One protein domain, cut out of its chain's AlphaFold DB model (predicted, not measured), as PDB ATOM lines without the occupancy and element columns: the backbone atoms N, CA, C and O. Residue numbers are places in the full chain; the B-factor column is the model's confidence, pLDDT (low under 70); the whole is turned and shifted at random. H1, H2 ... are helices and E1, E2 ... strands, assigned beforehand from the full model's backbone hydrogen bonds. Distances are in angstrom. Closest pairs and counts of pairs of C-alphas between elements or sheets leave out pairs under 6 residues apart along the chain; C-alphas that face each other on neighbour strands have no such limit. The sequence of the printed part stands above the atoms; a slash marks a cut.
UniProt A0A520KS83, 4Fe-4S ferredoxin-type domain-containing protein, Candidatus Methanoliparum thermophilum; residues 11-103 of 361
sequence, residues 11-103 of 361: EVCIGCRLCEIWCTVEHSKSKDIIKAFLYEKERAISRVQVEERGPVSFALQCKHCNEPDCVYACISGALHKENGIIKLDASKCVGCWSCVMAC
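What this domain is: This is residues 11 to 103 of the 361 residues of the protein "4Fe-4S ferredoxin-type domain-containing protein" of Candidatus Methanoliparum thermophilum (UniProt A0A520KS83). Look for two small lobes with few contacts between them, joined by the link of residues 62 to 68. In the first, the helix H1 packs beside the hairpin of E1 and E2, and the short helix H2 makes a corner with H1 near residue 25; in the second, the hairpin of E3 and E4 has the one-turn helix H3 on E3, and H4 packs on H3. The printed part has 93 residues, with four named helices and four named strands in the order H1 H2 E1 E2 H3 E3 E4 H4; each sheet has two antiparallel strands. The class is mixed, helices and strands, with under half of the residues, 40, in named elements. The whole is loose, with a radius of gyration of the C-alphas of 15.4 A and spans of 38 by 35 by 25 A.

How they stand to each other: Begin with the hairpin of E1, residues 48 to 51, and E2, residues 58 to 61, antiparallel at 143 degrees. Here N 49 and O 60 are within hydrogen-bond range at 2.8 A, and N 60 and O 49 at 2.7 A. For H1, residues 18 to 27, and E1, the closest C-alphas are those of Glu 20 and Val 48, 5.6 A apart. H1 touches H2, residues 33 to 38, about perpendicular at 81 degrees; their closest C-alphas, of Val 25 and Ile 33, are 5.7 A apart. Now go to the hairpin of E3, residues 79 to 82, and E4, residues 85 to 88, antiparallel at 146 degrees, with N 82 and O 85 within hydrogen-bond range at 2.9 A. H3, residues 69 to 72, comes closest to E3 at the C-alphas of Val 71 and Leu 79, 5.1 A apart. H3 touches H4, residues 98 to 101, with the closest C-alphas, of Cys 70 and Cys 99, 4.2 A apart. H4 is apart from E3, but only just, at 8.1 A. H1, H2 and E1 are each apart from H3, E3, E4 and H4. In H1 and H2 every O i to N i+4 pair is within hydrogen-bond range; H3 and H4 are too short for such a pair.

Where its parts are: Find C-alpha 48 at (155.595, 189.797, 192.075), where E1 begins; it runs 9.9 A, and E2 9.8 A. H1 starts at C-alpha 18 at (155.821, 189.683, 201.994) and runs 14.0 A; H2 runs 8.5 A. E3 measures 9.7 A, E4 9.9 A and H3 5.0 A. H4, 5.2 A long, ends at C-alpha 101 at (164.140, 182.915, 178.060).

The domain as a whole: The two C-alphas farthest apart, of Tyr 39 and Glu 67, are 39.4 A apart. The printed part has no cut, and no link between named elements is long. Mean pLDDT of the printed part is 80.2; look for values under 70 at residues 38 to 43, 53 to 56, 91 and 94 to 95.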
ATOM      1  N   GLU A  11     163.621 200.589 195.556       75.44
ATOM      2  CA  GLU A  11     164.602 201.279 196.396       75.44
ATOM      3  C   GLU A  11     164.439 201.045 197.908       75.44
ATOM      4  O   GLU A  11     165.352 201.334 198.678       75.44
ATOM      5  N   VAL A  12     163.294 200.512 198.345       80.38
ATOM      6  CA  VAL A  12     163.028 200.161 199.754       80.38
ATOM      7  C   VAL A  12     162.855 198.655 199.965       80.38
ATOM      8  O   VAL A  12     162.445 198.223 201.044       80.38
ATOM      9  N   CYS A  13     163.106 197.838 198.938       81.56
ATOM     10  CA  CYS A  13     162.968 196.396 199.060       81.56
ATOM     11  C   CYS A  13     164.070 195.829 199.964       81.56
ATOM     12  O   CYS A  13     165.256 195.997 199.703       81.56
ATOM     13  N   ILE A  14     163.666 195.125 201.021       85.00
ATOM     14  CA  ILE A  14     164.580 194.457 201.964       85.00
ATOM     15  C   ILE A  14     164.608 192.933 201.783       85.00
ATOM     16  O   ILE A  14     165.054 192.215 202.670       85.00
ATOM     17  N   GLY A  15     164.027 192.421 200.694       82.75
ATOM     18  CA  GLY A  15     163.959 190.978 200.449       82.75
ATOM     19  C   GLY A  15     162.980 190.204 201.347       82.75
ATOM     20  O   GLY A  15     163.029 188.990 201.403       82.75
ATOM     21  N   CYS A  16     162.046 190.848 202.057       84.75
ATOM     22  CA  CYS A  16     161.192 190.143 203.033       84.75
ATOM     23  C   CYS A  16     160.143 189.183 202.434       84.75
ATOM     24  O   CYS A  16     159.418 188.537 203.189       84.75
ATOM     25  N   ARG A  17     159.985 189.147 201.101       85.94
ATOM     26  CA  ARG A  17     159.018 188.314 200.348       85.94
ATOM     27  C   ARG A  17     157.539 188.479 200.709       85.94
ATOM     28  O   ARG A  17     156.672 187.833 200.123       85.94
ATOM     29  N   LEU A  18     157.203 189.404 201.607       84.75
ATOM     30  CA  LEU A  18     155.821 189.683 201.994       84.75
ATOM     31  C   LEU A  18     154.969 190.115 200.797       84.75
ATOM     32  O   LEU A  18     153.796 189.764 200.737       84.75
ATOM     33  N   CYS A  19     155.538 190.830 199.823       84.38
ATOM     34  CA  CYS A  19     154.826 191.184 198.595       84.38
ATOM     35  C   CYS A  19     154.387 189.948 197.795       84.38
ATOM     36  O   CYS A  19     153.282 189.954 197.253       84.38
ATOM     37  N   GLU A  20     155.183 188.876 197.781       83.56
ATOM     38  CA  GLU A  20     154.813 187.622 197.125       83.56
ATOM     39  C   GLU A  20     153.668 186.931 197.864       83.56
ATOM     40  O   GLU A  20     152.690 186.476 197.262       83.56
ATOM     41  N   ILE A  21     153.775 186.892 199.194       84.69
ATOM     42  CA  ILE A  21     152.776 186.291 200.074       84.69
ATOM     43  C   ILE A  21     151.444 187.020 199.921       84.69
ATOM     44  O   ILE A  21     150.436 186.389 199.621       84.69
ATOM     45  N   TRP A  22     151.430 188.344 200.048       85.31
ATOM     46  CA  TRP A  22     150.206 189.133 199.935       85.31
ATOM     47  C   TRP A  22     149.614 189.099 198.529       85.31
ATOM     48  O   TRP A  22     148.396 189.026 198.402       85.31
ATOM     49  N   CYS A  23     150.438 189.079 197.477       84.25
ATOM     50  CA  CYS A  23     149.946 188.902 196.112       84.25
ATOM     51  C   CYS A  23     149.285 187.527 195.932       84.25
ATOM     52  O   CYS A  23     148.200 187.431 195.358       84.25
ATOM     53  N   THR A  24     149.888 186.476 196.496       82.75
ATOM     54  CA  THR A  24     149.307 185.125 196.527       82.75
ATOM     55  C   THR A  24     147.973 185.122 197.279       82.75
ATOM     56  O   THR A  24     146.970 184.668 196.740       82.75
ATOM     57  N   VAL A  25     147.920 185.666 198.500       86.00
ATOM     58  CA  VAL A  25     146.700 185.700 199.329       86.00
ATOM     59  C   VAL A  25     145.594 186.509 198.656       86.00
ATOM     60  O   VAL A  25     144.457 186.046 198.576       86.00
ATOM     61  N   GLU A  26     145.915 187.670 198.090       85.94
ATOM     62  CA  GLU A  26     144.952 188.508 197.375       85.94
ATOM     63  C   GLU A  26     144.410 187.827 196.115       85.94
ATOM     64  O   GLU A  26     143.278 188.090 195.717       85.94
ATOM     65  N   HIS A  27     145.160 186.923 195.482       81.56
ATOM     66  CA  HIS A  27     144.687 186.153 194.328       81.56
ATOM     67  C   HIS A  27     144.156 184.756 194.680       81.56
ATOM     68  O   HIS A  27     143.547 184.116 193.825       81.56
ATOM     69  N   SER A  28     144.299 184.325 195.932       84.00
ATOM     70  CA  SER A  28     143.734 183.080 196.455       84.00
ATOM     71  C   SER A  28     142.204 183.130 196.531       84.00
ATOM     72  O   SER A  28     141.594 184.211 196.532       84.00
ATOM     73  N   LYS A  29     141.559 181.962 196.602       84.75
ATOM     74  CA  LYS A  29     140.102 181.852 196.777       84.75
ATOM     75  C   LYS A  29     139.686 182.231 198.202       84.75
ATOM     76  O   LYS A  29     138.648 182.859 198.383       84.75
ATOM     77  N   SER A  30     140.492 181.874 199.200       86.25
ATOM     78  CA  SER A  30     140.183 182.047 200.624       86.25
ATOM     79  C   SER A  30     140.453 183.448 201.163       86.25
ATOM     80  O   SER A  30     139.859 183.807 202.178       86.25
ATOM     81  N   LYS A  31     141.338 184.220 200.515       88.69
ATOM     82  CA  LYS A  31     141.858 185.511 201.012       88.69
ATOM     83  C   LYS A  31     142.485 185.426 202.409       88.69
ATOM     84  O   LYS A  31     142.636 186.440 203.084       88.69
ATOM     85  N   ASP A  32     142.864 184.226 202.837       90.88
ATOM     86  CA  ASP A  32     143.447 183.943 204.143       90.88
ATOM     87  C   ASP A  32     144.825 183.314 203.949       90.88
ATOM     88  O   ASP A  32     144.991 182.404 203.140       90.88
ATOM     89  N   ILE A  33     145.822 183.799 204.685       85.69
ATOM     90  CA  ILE A  33     147.215 183.387 204.491       85.69
ATOM     91  C   ILE A  33     147.443 181.901 204.768       85.69
ATOM     92  O   ILE A  33     148.163 181.244 204.024       85.69
ATOM     93  N   ILE A  34     146.805 181.341 205.794       85.19
ATOM     94  CA  ILE A  34     146.998 179.938 206.160       85.19
ATOM     95  C   ILE A  34     146.284 179.057 205.137       85.19
ATOM     96  O   ILE A  34     146.855 178.086 204.644       85.19
ATOM     97  N   LYS A  35     145.056 179.415 204.751       80.62
ATOM     98  CA  LYS A  35     144.276 178.655 203.767       80.62
ATOM     99  C   LYS A  35     144.851 178.716 202.365       80.62
ATOM    100  O   LYS A  35     144.945 177.668 201.730       80.62
ATOM    101  N   ALA A  36     145.314 179.879 201.925       80.88
ATOM    102  CA  ALA A  36     145.943 180.052 200.622       80.88
ATOM    103  C   ALA A  36     147.210 179.196 200.446       80.88
ATOM    104  O   ALA A  36     147.544 178.835 199.321       80.88
ATOM    105  N   PHE A  37     147.912 178.874 201.539       73.81
ATOM    106  CA  PHE A  37     149.177 178.136 201.494       73.81
ATOM    107  C   PHE A  37     149.052 176.661 201.883       73.81
ATOM    108  O   PHE A  37     149.750 175.834 201.306       73.81
ATOM    109  N   LEU A  38     148.196 176.323 202.851       66.56
ATOM    110  CA  LEU A  38     148.089 174.960 203.386       66.56
ATOM    111  C   LEU A  38     146.874 174.186 202.867       66.56
ATOM    112  O   LEU A  38     146.874 172.959 202.922       66.56
ATOM    113  N   TYR A  39     145.830 174.873 202.392       66.75
ATOM    114  CA  TYR A  39     144.537 174.240 202.101       66.75
ATOM    115  C   TYR A  39     144.051 174.453 200.656       66.75
ATOM    116  O   TYR A  39     143.227 173.675 200.167       66.75
ATOM    117  N   GLU A  40     144.560 175.456 199.939       68.50
ATOM    118  CA  GLU A  40     144.265 175.663 198.519       68.50
ATOM    119  C   GLU A  40     145.173 174.816 197.624       68.50
ATOM    120  O   GLU A  40     146.376 175.035 197.538       68.50
ATOM    121  N   LYS A  41     144.566 173.851 196.918       53.06
ATOM    122  CA  LYS A  41     145.272 172.951 195.988       53.06
ATOM    123  C   LYS A  41     145.882 173.674 194.784       53.06
ATOM    124  O   LYS A  41     146.941 173.279 194.321       53.06
ATOM    125  N   GLU A  42     145.204 174.704 194.282       63.16
ATOM    126  CA  GLU A  42     145.705 175.591 193.228       63.16
ATOM    127  C   GLU A  42     146.126 176.897 193.883       63.16
ATOM    128  O   GLU A  42     145.319 177.813 194.063       63.16
ATOM    129  N   ARG A  43     147.388 176.965 194.297       68.38
ATOM    130  CA  ARG A  43     147.908 178.178 194.908       68.38
ATOM    131  C   ARG A  43     148.005 179.264 193.843       68.38
ATOM    132  O   ARG A  43     148.625 179.078 192.799       68.38
ATOM    133  N   ALA A  44     147.401 180.415 194.119       70.25
ATOM    134  CA  ALA A  44     147.538 181.562 193.241       70.25
ATOM    135  C   ALA A  44     149.017 181.953 193.120       70.25
ATOM    136  O   ALA A  44     149.698 182.160 194.123       70.25
ATOM    137  N   ILE A  45     149.513 182.053 191.890       72.38
ATOM    138  CA  ILE A  45     150.901 182.434 191.642       72.38
ATOM    139  C   ILE A  45     151.043 183.932 191.905       72.38
ATOM    140  O   ILE A  45     150.271 184.750 191.388       72.38
ATOM    141  N   SER A  46     152.042 184.293 192.705       77.69
ATOM    142  CA  SER A  46     152.377 185.694 192.914       77.69
ATOM    143  C   SER A  46     152.839 186.339 191.607       77.69
ATOM    144  O   SER A  46     153.743 185.845 190.932       77.69
ATOM    145  N   ARG A  47     152.254 187.493 191.281       77.94
ATOM    146  CA  ARG A  47     152.624 188.331 190.124       77.94
ATOM    147  C   ARG A  47     153.845 189.220 190.392       77.94
ATOM    148  O   ARG A  47     154.274 189.950 189.501       77.94
ATOM    149  N   VAL A  48     154.359 189.165 191.618       78.31
ATOM    150  CA  VAL A  48     155.595 189.797 192.075       78.31
ATOM    151  C   VAL A  48     156.520 188.692 192.578       78.31
ATOM    152  O   VAL A  48     156.061 187.790 193.272       78.31
ATOM    153  N   GLN A  49     157.796 188.755 192.240       77.75
ATOM    154  CA  GLN A  49     158.824 187.832 192.720       77.75
ATOM    155  C   GLN A  49     159.941 188.637 193.376       77.75
ATOM    156  O   GLN A  49     160.194 189.759 192.964       77.75
ATOM    157  N   VAL A  50     160.610 188.114 194.389       80.56
ATOM    158  CA  VAL A  50     161.741 188.760 195.055       80.56
ATOM    159  C   VAL A  50     163.004 187.995 194.696       80.56
ATOM    160  O   VAL A  50     163.151 186.822 195.030       80.56
ATOM    161  N   GLU A  51     163.918 188.677 194.010       76.25
ATOM    162  CA  GLU A  51     165.241 188.145 193.699       76.25
ATOM    163  C   GLU A  51     166.215 188.501 194.830       76.25
ATOM    164  O   GLU A  51     166.258 189.646 195.287       76.25
ATOM    165  N   GLU A  52     166.989 187.514 195.283       73.44
ATOM    166  CA  GLU A  52     167.935 187.635 196.405       73.44
ATOM    167  C   GLU A  52     169.360 187.198 196.033       73.44
ATOM    168  O   GLU A  52     170.271 187.348 196.841       73.44
ATOM    169  N   ARG A  53     169.598 186.671 194.823       57.78
ATOM    170  CA  ARG A  53     170.899 186.094 194.436       57.78
ATOM    171  C   ARG A  53     171.999 187.126 194.109       57.78
ATOM    172  O   ARG A  53     172.961 186.784 193.425       57.78
ATOM    173  N   GLY A  54     171.897 188.370 194.588       61.75
ATOM    174  CA  GLY A  54     172.844 189.461 194.307       61.75
ATOM    175  C   GLY A  54     173.141 190.364 195.517       61.75
ATOM    176  O   GLY A  54     172.620 190.127 196.602       61.75
ATOM    177  N   PRO A  55     173.961 191.425 195.358       57.34
ATOM    178  CA  PRO A  55     174.302 192.363 196.443       57.34
ATOM    179  C   PRO A  55     173.115 193.221 196.919       57.34
ATOM    180  O   PRO A  55     173.236 193.955 197.896       57.34
ATOM    181  N   VAL A  56     171.985 193.154 196.213       55.91
ATOM    182  CA  VAL A  56     170.735 193.857 196.503       55.91
ATOM    183  C   VAL A  56     169.562 192.907 196.280       55.91
ATOM    184  O   VAL A  56     169.589 192.098 195.351       55.91
ATOM    185  N   SER A  57     168.524 193.022 197.109       70.38
ATOM    186  CA  SER A  57     167.259 192.306 196.932       70.38
ATOM    187  C   SER A  57     166.222 193.244 196.331       70.38
ATOM    188  O   SER A  57     166.094 194.383 196.779       70.38
ATOM    189  N   PHE A  58     165.467 192.795 195.331       77.12
ATOM    190  CA  PHE A  58     164.439 193.632 194.710       77.12
ATOM    191  C   PHE A  58     163.267 192.817 194.171       77.12
ATOM    192  O   PHE A  58     163.390 191.647 193.810       77.12
ATOM    193  N   ALA A  59     162.100 193.459 194.138       73.19
ATOM    194  CA  ALA A  59     160.862 192.860 193.670       73.19
ATOM    195  C   ALA A  59     160.737 192.980 192.137       73.19
ATOM    196  O   ALA A  59     160.558 194.067 191.587       73.19
ATOM    197  N   LEU A  60     160.808 191.846 191.450       74.69
ATOM    198  CA  LEU A  60     160.547 191.658 190.033       74.69
ATOM    199  C   LEU A  60     159.045 191.577 189.757       74.69
ATOM    200  O   LEU A  60     158.304 190.825 190.384       74.69
ATOM    201  N   GLN A  61     158.596 192.326 188.757       79.31
ATOM    202  CA  GLN A  61     157.249 192.228 188.204       79.31
ATOM    203  C   GLN A  61     157.307 192.451 186.697       79.31
ATOM    204  O   GLN A  61     158.237 193.097 186.198       79.31
ATOM    205  N   CYS A  62     156.310 191.950 185.963       82.88
ATOM    206  CA  CYS A  62     156.209 192.226 184.532       82.88
ATOM    207  C   CYS A  62     156.188 193.744 184.311       82.88
ATOM    208  O   CYS A  62     155.297 194.440 184.793       82.88
ATOM    209  N   LYS A  63     157.176 194.259 183.572       85.44
ATOM    210  CA  LYS A  63     157.314 195.698 183.311       85.44
ATOM    211  C   LYS A  63     156.396 196.200 182.196       85.44
ATOM    212  O   LYS A  63     156.370 197.393 181.929       85.44
ATOM    213  N   HIS A  64     155.665 195.294 181.538       86.81
ATOM    214  CA  HIS A  64     154.832 195.595 180.371       86.81
ATOM    215  C   HIS A  64     155.567 196.454 179.328       86.81
ATOM    216  O   HIS A  64     155.050 197.466 178.858       86.81
ATOM    217  N   CYS A  65     156.794 196.030 178.995       86.25
ATOM    218  CA  CYS A  65     157.759 196.764 178.180       86.25
ATOM    219  C   CYS A  65     157.138 197.376 176.918       86.25
ATOM    220  O   CYS A  65     156.245 196.788 176.293       86.25
ATOM    221  N   ASN A  66     157.642 198.545 176.513       86.56
ATOM    222  CA  ASN A  66     157.246 199.178 175.254       86.56
ATOM    223  C   ASN A  66     157.517 198.255 174.063       86.56
ATOM    224  O   ASN A  66     156.593 198.020 173.284       86.56
ATOM    225  N   GLU A  67     158.703 197.647 174.053       89.69
ATOM    226  CA  GLU A  67     159.147 196.616 173.118       89.69
ATOM    227  C   GLU A  67     159.294 195.284 173.878       89.69
ATOM    228  O   GLU A  67     160.266 195.080 174.602       89.69
ATOM    229  N   PRO A  68     158.265 194.419 173.858       90.06
ATOM    230  CA  PRO A  68     158.251 193.207 174.669       90.06
ATOM    231  C   PRO A  68     158.840 191.995 173.934       90.06
ATOM    232  O   PRO A  68     158.111 191.262 173.264       90.06
ATOM    233  N   ASP A  69     160.125 191.706 174.157       91.69
ATOM    234  CA  ASP A  69     160.814 190.531 173.588       91.69
ATOM    235  C   ASP A  69     160.080 189.213 173.851       91.69
ATOM    236  O   ASP A  69     160.005 188.338 172.994       91.69
ATOM    237  N   CYS A  70     159.445 189.081 175.016       90.75
ATOM    238  CA  CYS A  70     158.663 187.898 175.359       90.75
ATOM    239  C   CYS A  70     157.416 187.680 174.484       90.75
ATOM    240  O   CYS A  70     156.987 186.537 174.324       90.75
ATOM    241  N   VAL A  71     156.830 188.749 173.932       93.62
ATOM    242  CA  VAL A  71     155.728 188.668 172.960       93.62
ATOM    243  C   VAL A  71     156.286 188.288 171.595       93.62
ATOM    244  O   VAL A  71     155.735 187.398 170.956       93.62
ATOM    245  N   TYR A  72     157.400 188.896 171.176       92.88
ATOM    246  CA  TYR A  72     158.054 188.571 169.903       92.88
ATOM    247  C   TYR A  72     158.550 187.122 169.857       92.88
ATOM    248  O   TYR A  72     158.387 186.439 168.853       92.88
ATOM    249  N   ALA A  73     159.060 186.613 170.978       87.81
ATOM    250  CA  ALA A  73     159.479 185.224 171.127       87.81
ATOM    251  C   ALA A  73     158.304 184.230 171.231       87.81
ATOM    252  O   ALA A  73     158.521 183.018 171.269       87.81
ATOM    253  N   CYS A  74     157.051 184.692 171.331       88.50
ATOM    254  CA  CYS A  74     155.910 183.807 171.531       88.50
ATOM    255  C   CYS A  74     155.430 183.175 170.217       88.50
ATOM    256  O   CYS A  74     154.531 183.683 169.551       88.50
ATOM    257  N   ILE A  75     155.947 181.985 169.910       82.31
ATOM    258  CA  ILE A  75     155.632 181.240 168.675       82.31
ATOM    259  C   ILE A  75     154.149 180.872 168.496       82.31
ATOM    260  O   ILE A  75     153.713 180.558 167.396       82.31
ATOM    261  N   SER A  76     153.370 180.872 169.581       78.62
ATOM    262  CA  SER A  76     151.947 180.500 169.570       78.62
ATOM    263  C   SER A  76     151.003 181.703 169.543       78.62
ATOM    264  O   SER A  76     149.789 181.531 169.461       78.62
ATOM    265  N   GLY A  77     151.534 182.925 169.673       87.62
ATOM    266  CA  GLY A  77     150.723 184.131 169.862       87.62
ATOM    267  C   GLY A  77     149.943 184.160 171.185       87.62
ATOM    268  O   GLY A  77     149.018 184.957 171.339       87.62
ATOM    269  N   ALA A  78     150.282 183.289 172.142       89.00
ATOM    270  CA  ALA A  78     149.671 183.269 173.468       89.00
ATOM    271  C   ALA A  78     149.965 184.551 174.254       89.00
ATOM    272  O   ALA A  78     149.085 185.084 174.928       89.00
ATOM    273  N   LEU A  79     151.185 185.080 174.141       92.06
ATOM    274  CA  LEU A  79     151.527 186.400 174.649       92.06
ATOM    275  C   LEU A  79     151.222 187.450 173.594       92.06
ATOM    276  O   LEU A  79     151.647 187.338 172.450       92.06
ATOM    277  N   HIS A  80     150.510 188.489 174.002       93.44
ATOM    278  CA  HIS A  80     150.200 189.626 173.150       93.44
ATOM    279  C   HIS A  80     150.088 190.894 173.991       93.44
ATOM    280  O   HIS A  80     149.837 190.848 175.200       93.44
ATOM    281  N   LYS A  81     150.292 192.043 173.347       92.25
ATOM    282  CA  LYS A  81     150.164 193.347 173.990       92.25
ATOM    283  C   LYS A  81     148.795 193.938 173.683       92.25
ATOM    284  O   LYS A  81     148.453 194.155 172.527       92.25
ATOM    285  N   GLU A  82     148.030 194.229 174.725       90.19
ATOM    286  CA  GLU A  82     146.702 194.825 174.624       90.19
ATOM    287  C   GLU A  82     146.604 195.995 175.605       90.19
ATOM    288  O   GLU A  82     146.815 195.830 176.808       90.19
ATOM    289  N   ASN A  83     146.287 197.195 175.106       87.56
ATOM    290  CA  ASN A  83     146.154 198.405 175.928       87.56
ATOM    291  C   ASN A  83     147.385 198.699 176.812       87.56
ATOM    292  O   ASN A  83     147.248 199.066 177.979       87.56
ATOM    293  N   GLY A  84     148.589 198.494 176.265       83.94
ATOM    294  CA  GLY A  84     149.854 198.720 176.974       83.94
ATOM    295  C   GLY A  84     150.256 197.606 177.944       83.94
ATOM    296  O   GLY A  84     151.321 197.700 178.535       83.94
ATOM    297  N   ILE A  85     149.454 196.548 178.088       83.31
ATOM    298  CA  ILE A  85     149.691 195.435 179.014       83.31
ATOM    299  C   ILE A  85     150.008 194.179 178.212       83.31
ATOM    300  O   ILE A  85     149.321 193.849 177.248       83.31
ATOM    301  N   ILE A  86     151.039 193.459 178.637       88.31
ATOM    302  CA  ILE A  86     151.342 192.126 178.114       88.31
ATOM    303  C   ILE A  86     150.404 191.134 178.801       88.31
ATOM    304  O   ILE A  86     150.408 191.033 180.030       88.31
ATOM    305  N   LYS A  87     149.601 190.417 178.016       86.81
ATOM    306  CA  LYS A  87     148.664 189.396 178.487       86.81
ATOM    307  C   LYS A  87     149.063 188.026 177.961       86.81
ATOM    308  O   LYS A  87     149.487 187.904 176.817       86.81
ATOM    309  N   LEU A  88     148.880 187.011 178.803       83.94
ATOM    310  CA  LEU A  88     148.997 185.603 178.440       83.94
ATOM    311  C   LEU A  88     147.596 185.016 178.249       83.94
ATOM    312  O   LEU A  88     146.817 184.937 179.198       83.94
ATOM    313  N   ASP A  89     147.302 184.570 177.035       81.38
ATOM    314  CA  ASP A  89     146.188 183.676 176.748       81.38
ATOM    315  C   ASP A  89     146.644 182.232 176.988       81.38
ATOM    316  O   ASP A  89     147.275 181.599 176.136       81.38
ATOM    317  N   ALA A  90     146.342 181.712 178.178       73.06
ATOM    318  CA  ALA A  90     146.732 180.363 178.575       73.06
ATOM    319  C   ALA A  90     146.160 179.273 177.648       73.06
ATOM    320  O   ALA A  90     146.758 178.206 177.546       73.06
ATOM    321  N   SER A  91     145.055 179.536 176.938       64.31
ATOM    322  CA  SER A  91     144.446 178.567 176.013       64.31
ATOM    323  C   SER A  91     145.240 178.379 174.717       64.31
ATOM    324  O   SER A  91     145.134 177.337 174.075       64.31
ATOM    325  N   LYS A  92     146.062 179.368 174.348       70.56
ATOM    326  CA  LYS A  92     146.940 179.326 173.168       70.56
ATOM    327  C   LYS A  92     148.369 178.920 173.506       70.56
ATOM    328  O   LYS A  92     149.154 178.634 172.608       70.56
ATOM    329  N   CYS A  93     148.736 178.932 174.786       78.06
ATOM    330  CA  CYS A  93     150.096 178.649 175.219       78.06
ATOM    331  C   CYS A  93     150.457 177.181 174.969       78.06
ATOM    332  O   CYS A  93     149.842 176.274 175.522       78.06
ATOM    333  N   VAL A  94     151.509 176.957 174.183       67.50
ATOM    334  CA  VAL A  94     152.036 175.611 173.886       67.50
ATOM    335  C   VAL A  94     153.156 175.169 174.832       67.50
ATOM    336  O   VAL A  94     153.745 174.115 174.633       67.50
ATOM    337  N   GLY A  95     153.503 175.983 175.837       68.19
ATOM    338  CA  GLY A  95     154.536 175.625 176.816       68.19
ATOM    339  C   GLY A  95     155.957 175.509 176.244       68.19
ATOM    340  O   GLY A  95     156.752 174.743 176.767       68.19
ATOM    341  N   CYS A  96     156.298 176.257 175.189       71.38
ATOM    342  CA  CYS A  96     157.648 176.266 174.589       71.38
ATOM    343  C   CYS A  96     158.706 177.029 175.408       71.38
ATOM    344  O   CYS A  96     159.898 176.899 175.153       71.38
ATOM    345  N   TRP A  97     158.259 177.864 176.351       77.12
ATOM    346  CA  TRP A  97     159.082 178.672 177.266       77.12
ATOM    347  C   TRP A  97     160.019 179.701 176.616       77.12
ATOM    348  O   TRP A  97     160.781 180.354 177.325       77.12
ATOM    349  N   SER A  98     159.915 179.948 175.310       79.81
ATOM    350  CA  SER A  98     160.683 180.999 174.625       79.81
ATOM    351  C   SER A  98     160.515 182.369 175.292       79.81
ATOM    352  O   SER A  98     161.469 183.126 175.420       79.81
ATOM    353  N   CYS A  99     159.321 182.662 175.808       85.50
ATOM    354  CA  CYS A  99     159.032 183.898 176.532       85.50
ATOM    355  C   CYS A  99     159.709 184.015 177.905       85.50
ATOM    356  O   CYS A  99     159.986 185.132 178.336       85.50
ATOM    357  N   VAL A 100     159.975 182.890 178.578       83.69
ATOM    358  CA  VAL A 100     160.743 182.847 179.832       83.69
ATOM    359  C   VAL A 100     162.185 183.238 179.533       83.69
ATOM    360  O   VAL A 100     162.731 184.119 180.186       83.69
ATOM    361  N   MET A 101     162.766 182.638 178.489       79.88
ATOM    362  CA  MET A 101     164.140 182.915 178.060       79.88
ATOM    363  C   MET A 101     164.313 184.340 177.524       79.88
ATOM    364  O   MET A 101     165.350 184.955 177.739       79.88
ATOM    365  N   ALA A 102     163.295 184.871 176.845       85.50
ATOM    366  CA  ALA A 102     163.332 186.197 176.240       85.50
ATOM    367  C   ALA A 102     163.043 187.341 177.221       85.50
ATOM    368  O   ALA A 102     163.164 188.496 176.838       85.50
ATOM    369  N   CYS A 103     162.607 187.078 178.458       85.00
ATOM    370  CA  CYS A 103     162.328 188.154 179.405       85.00
ATOM    371  C   CYS A 103     163.629 188.615 180.089       85.00
ATOM    372  O   CYS A 103     164.094 187.922 180.996       85.00
TER     373      CYS A 103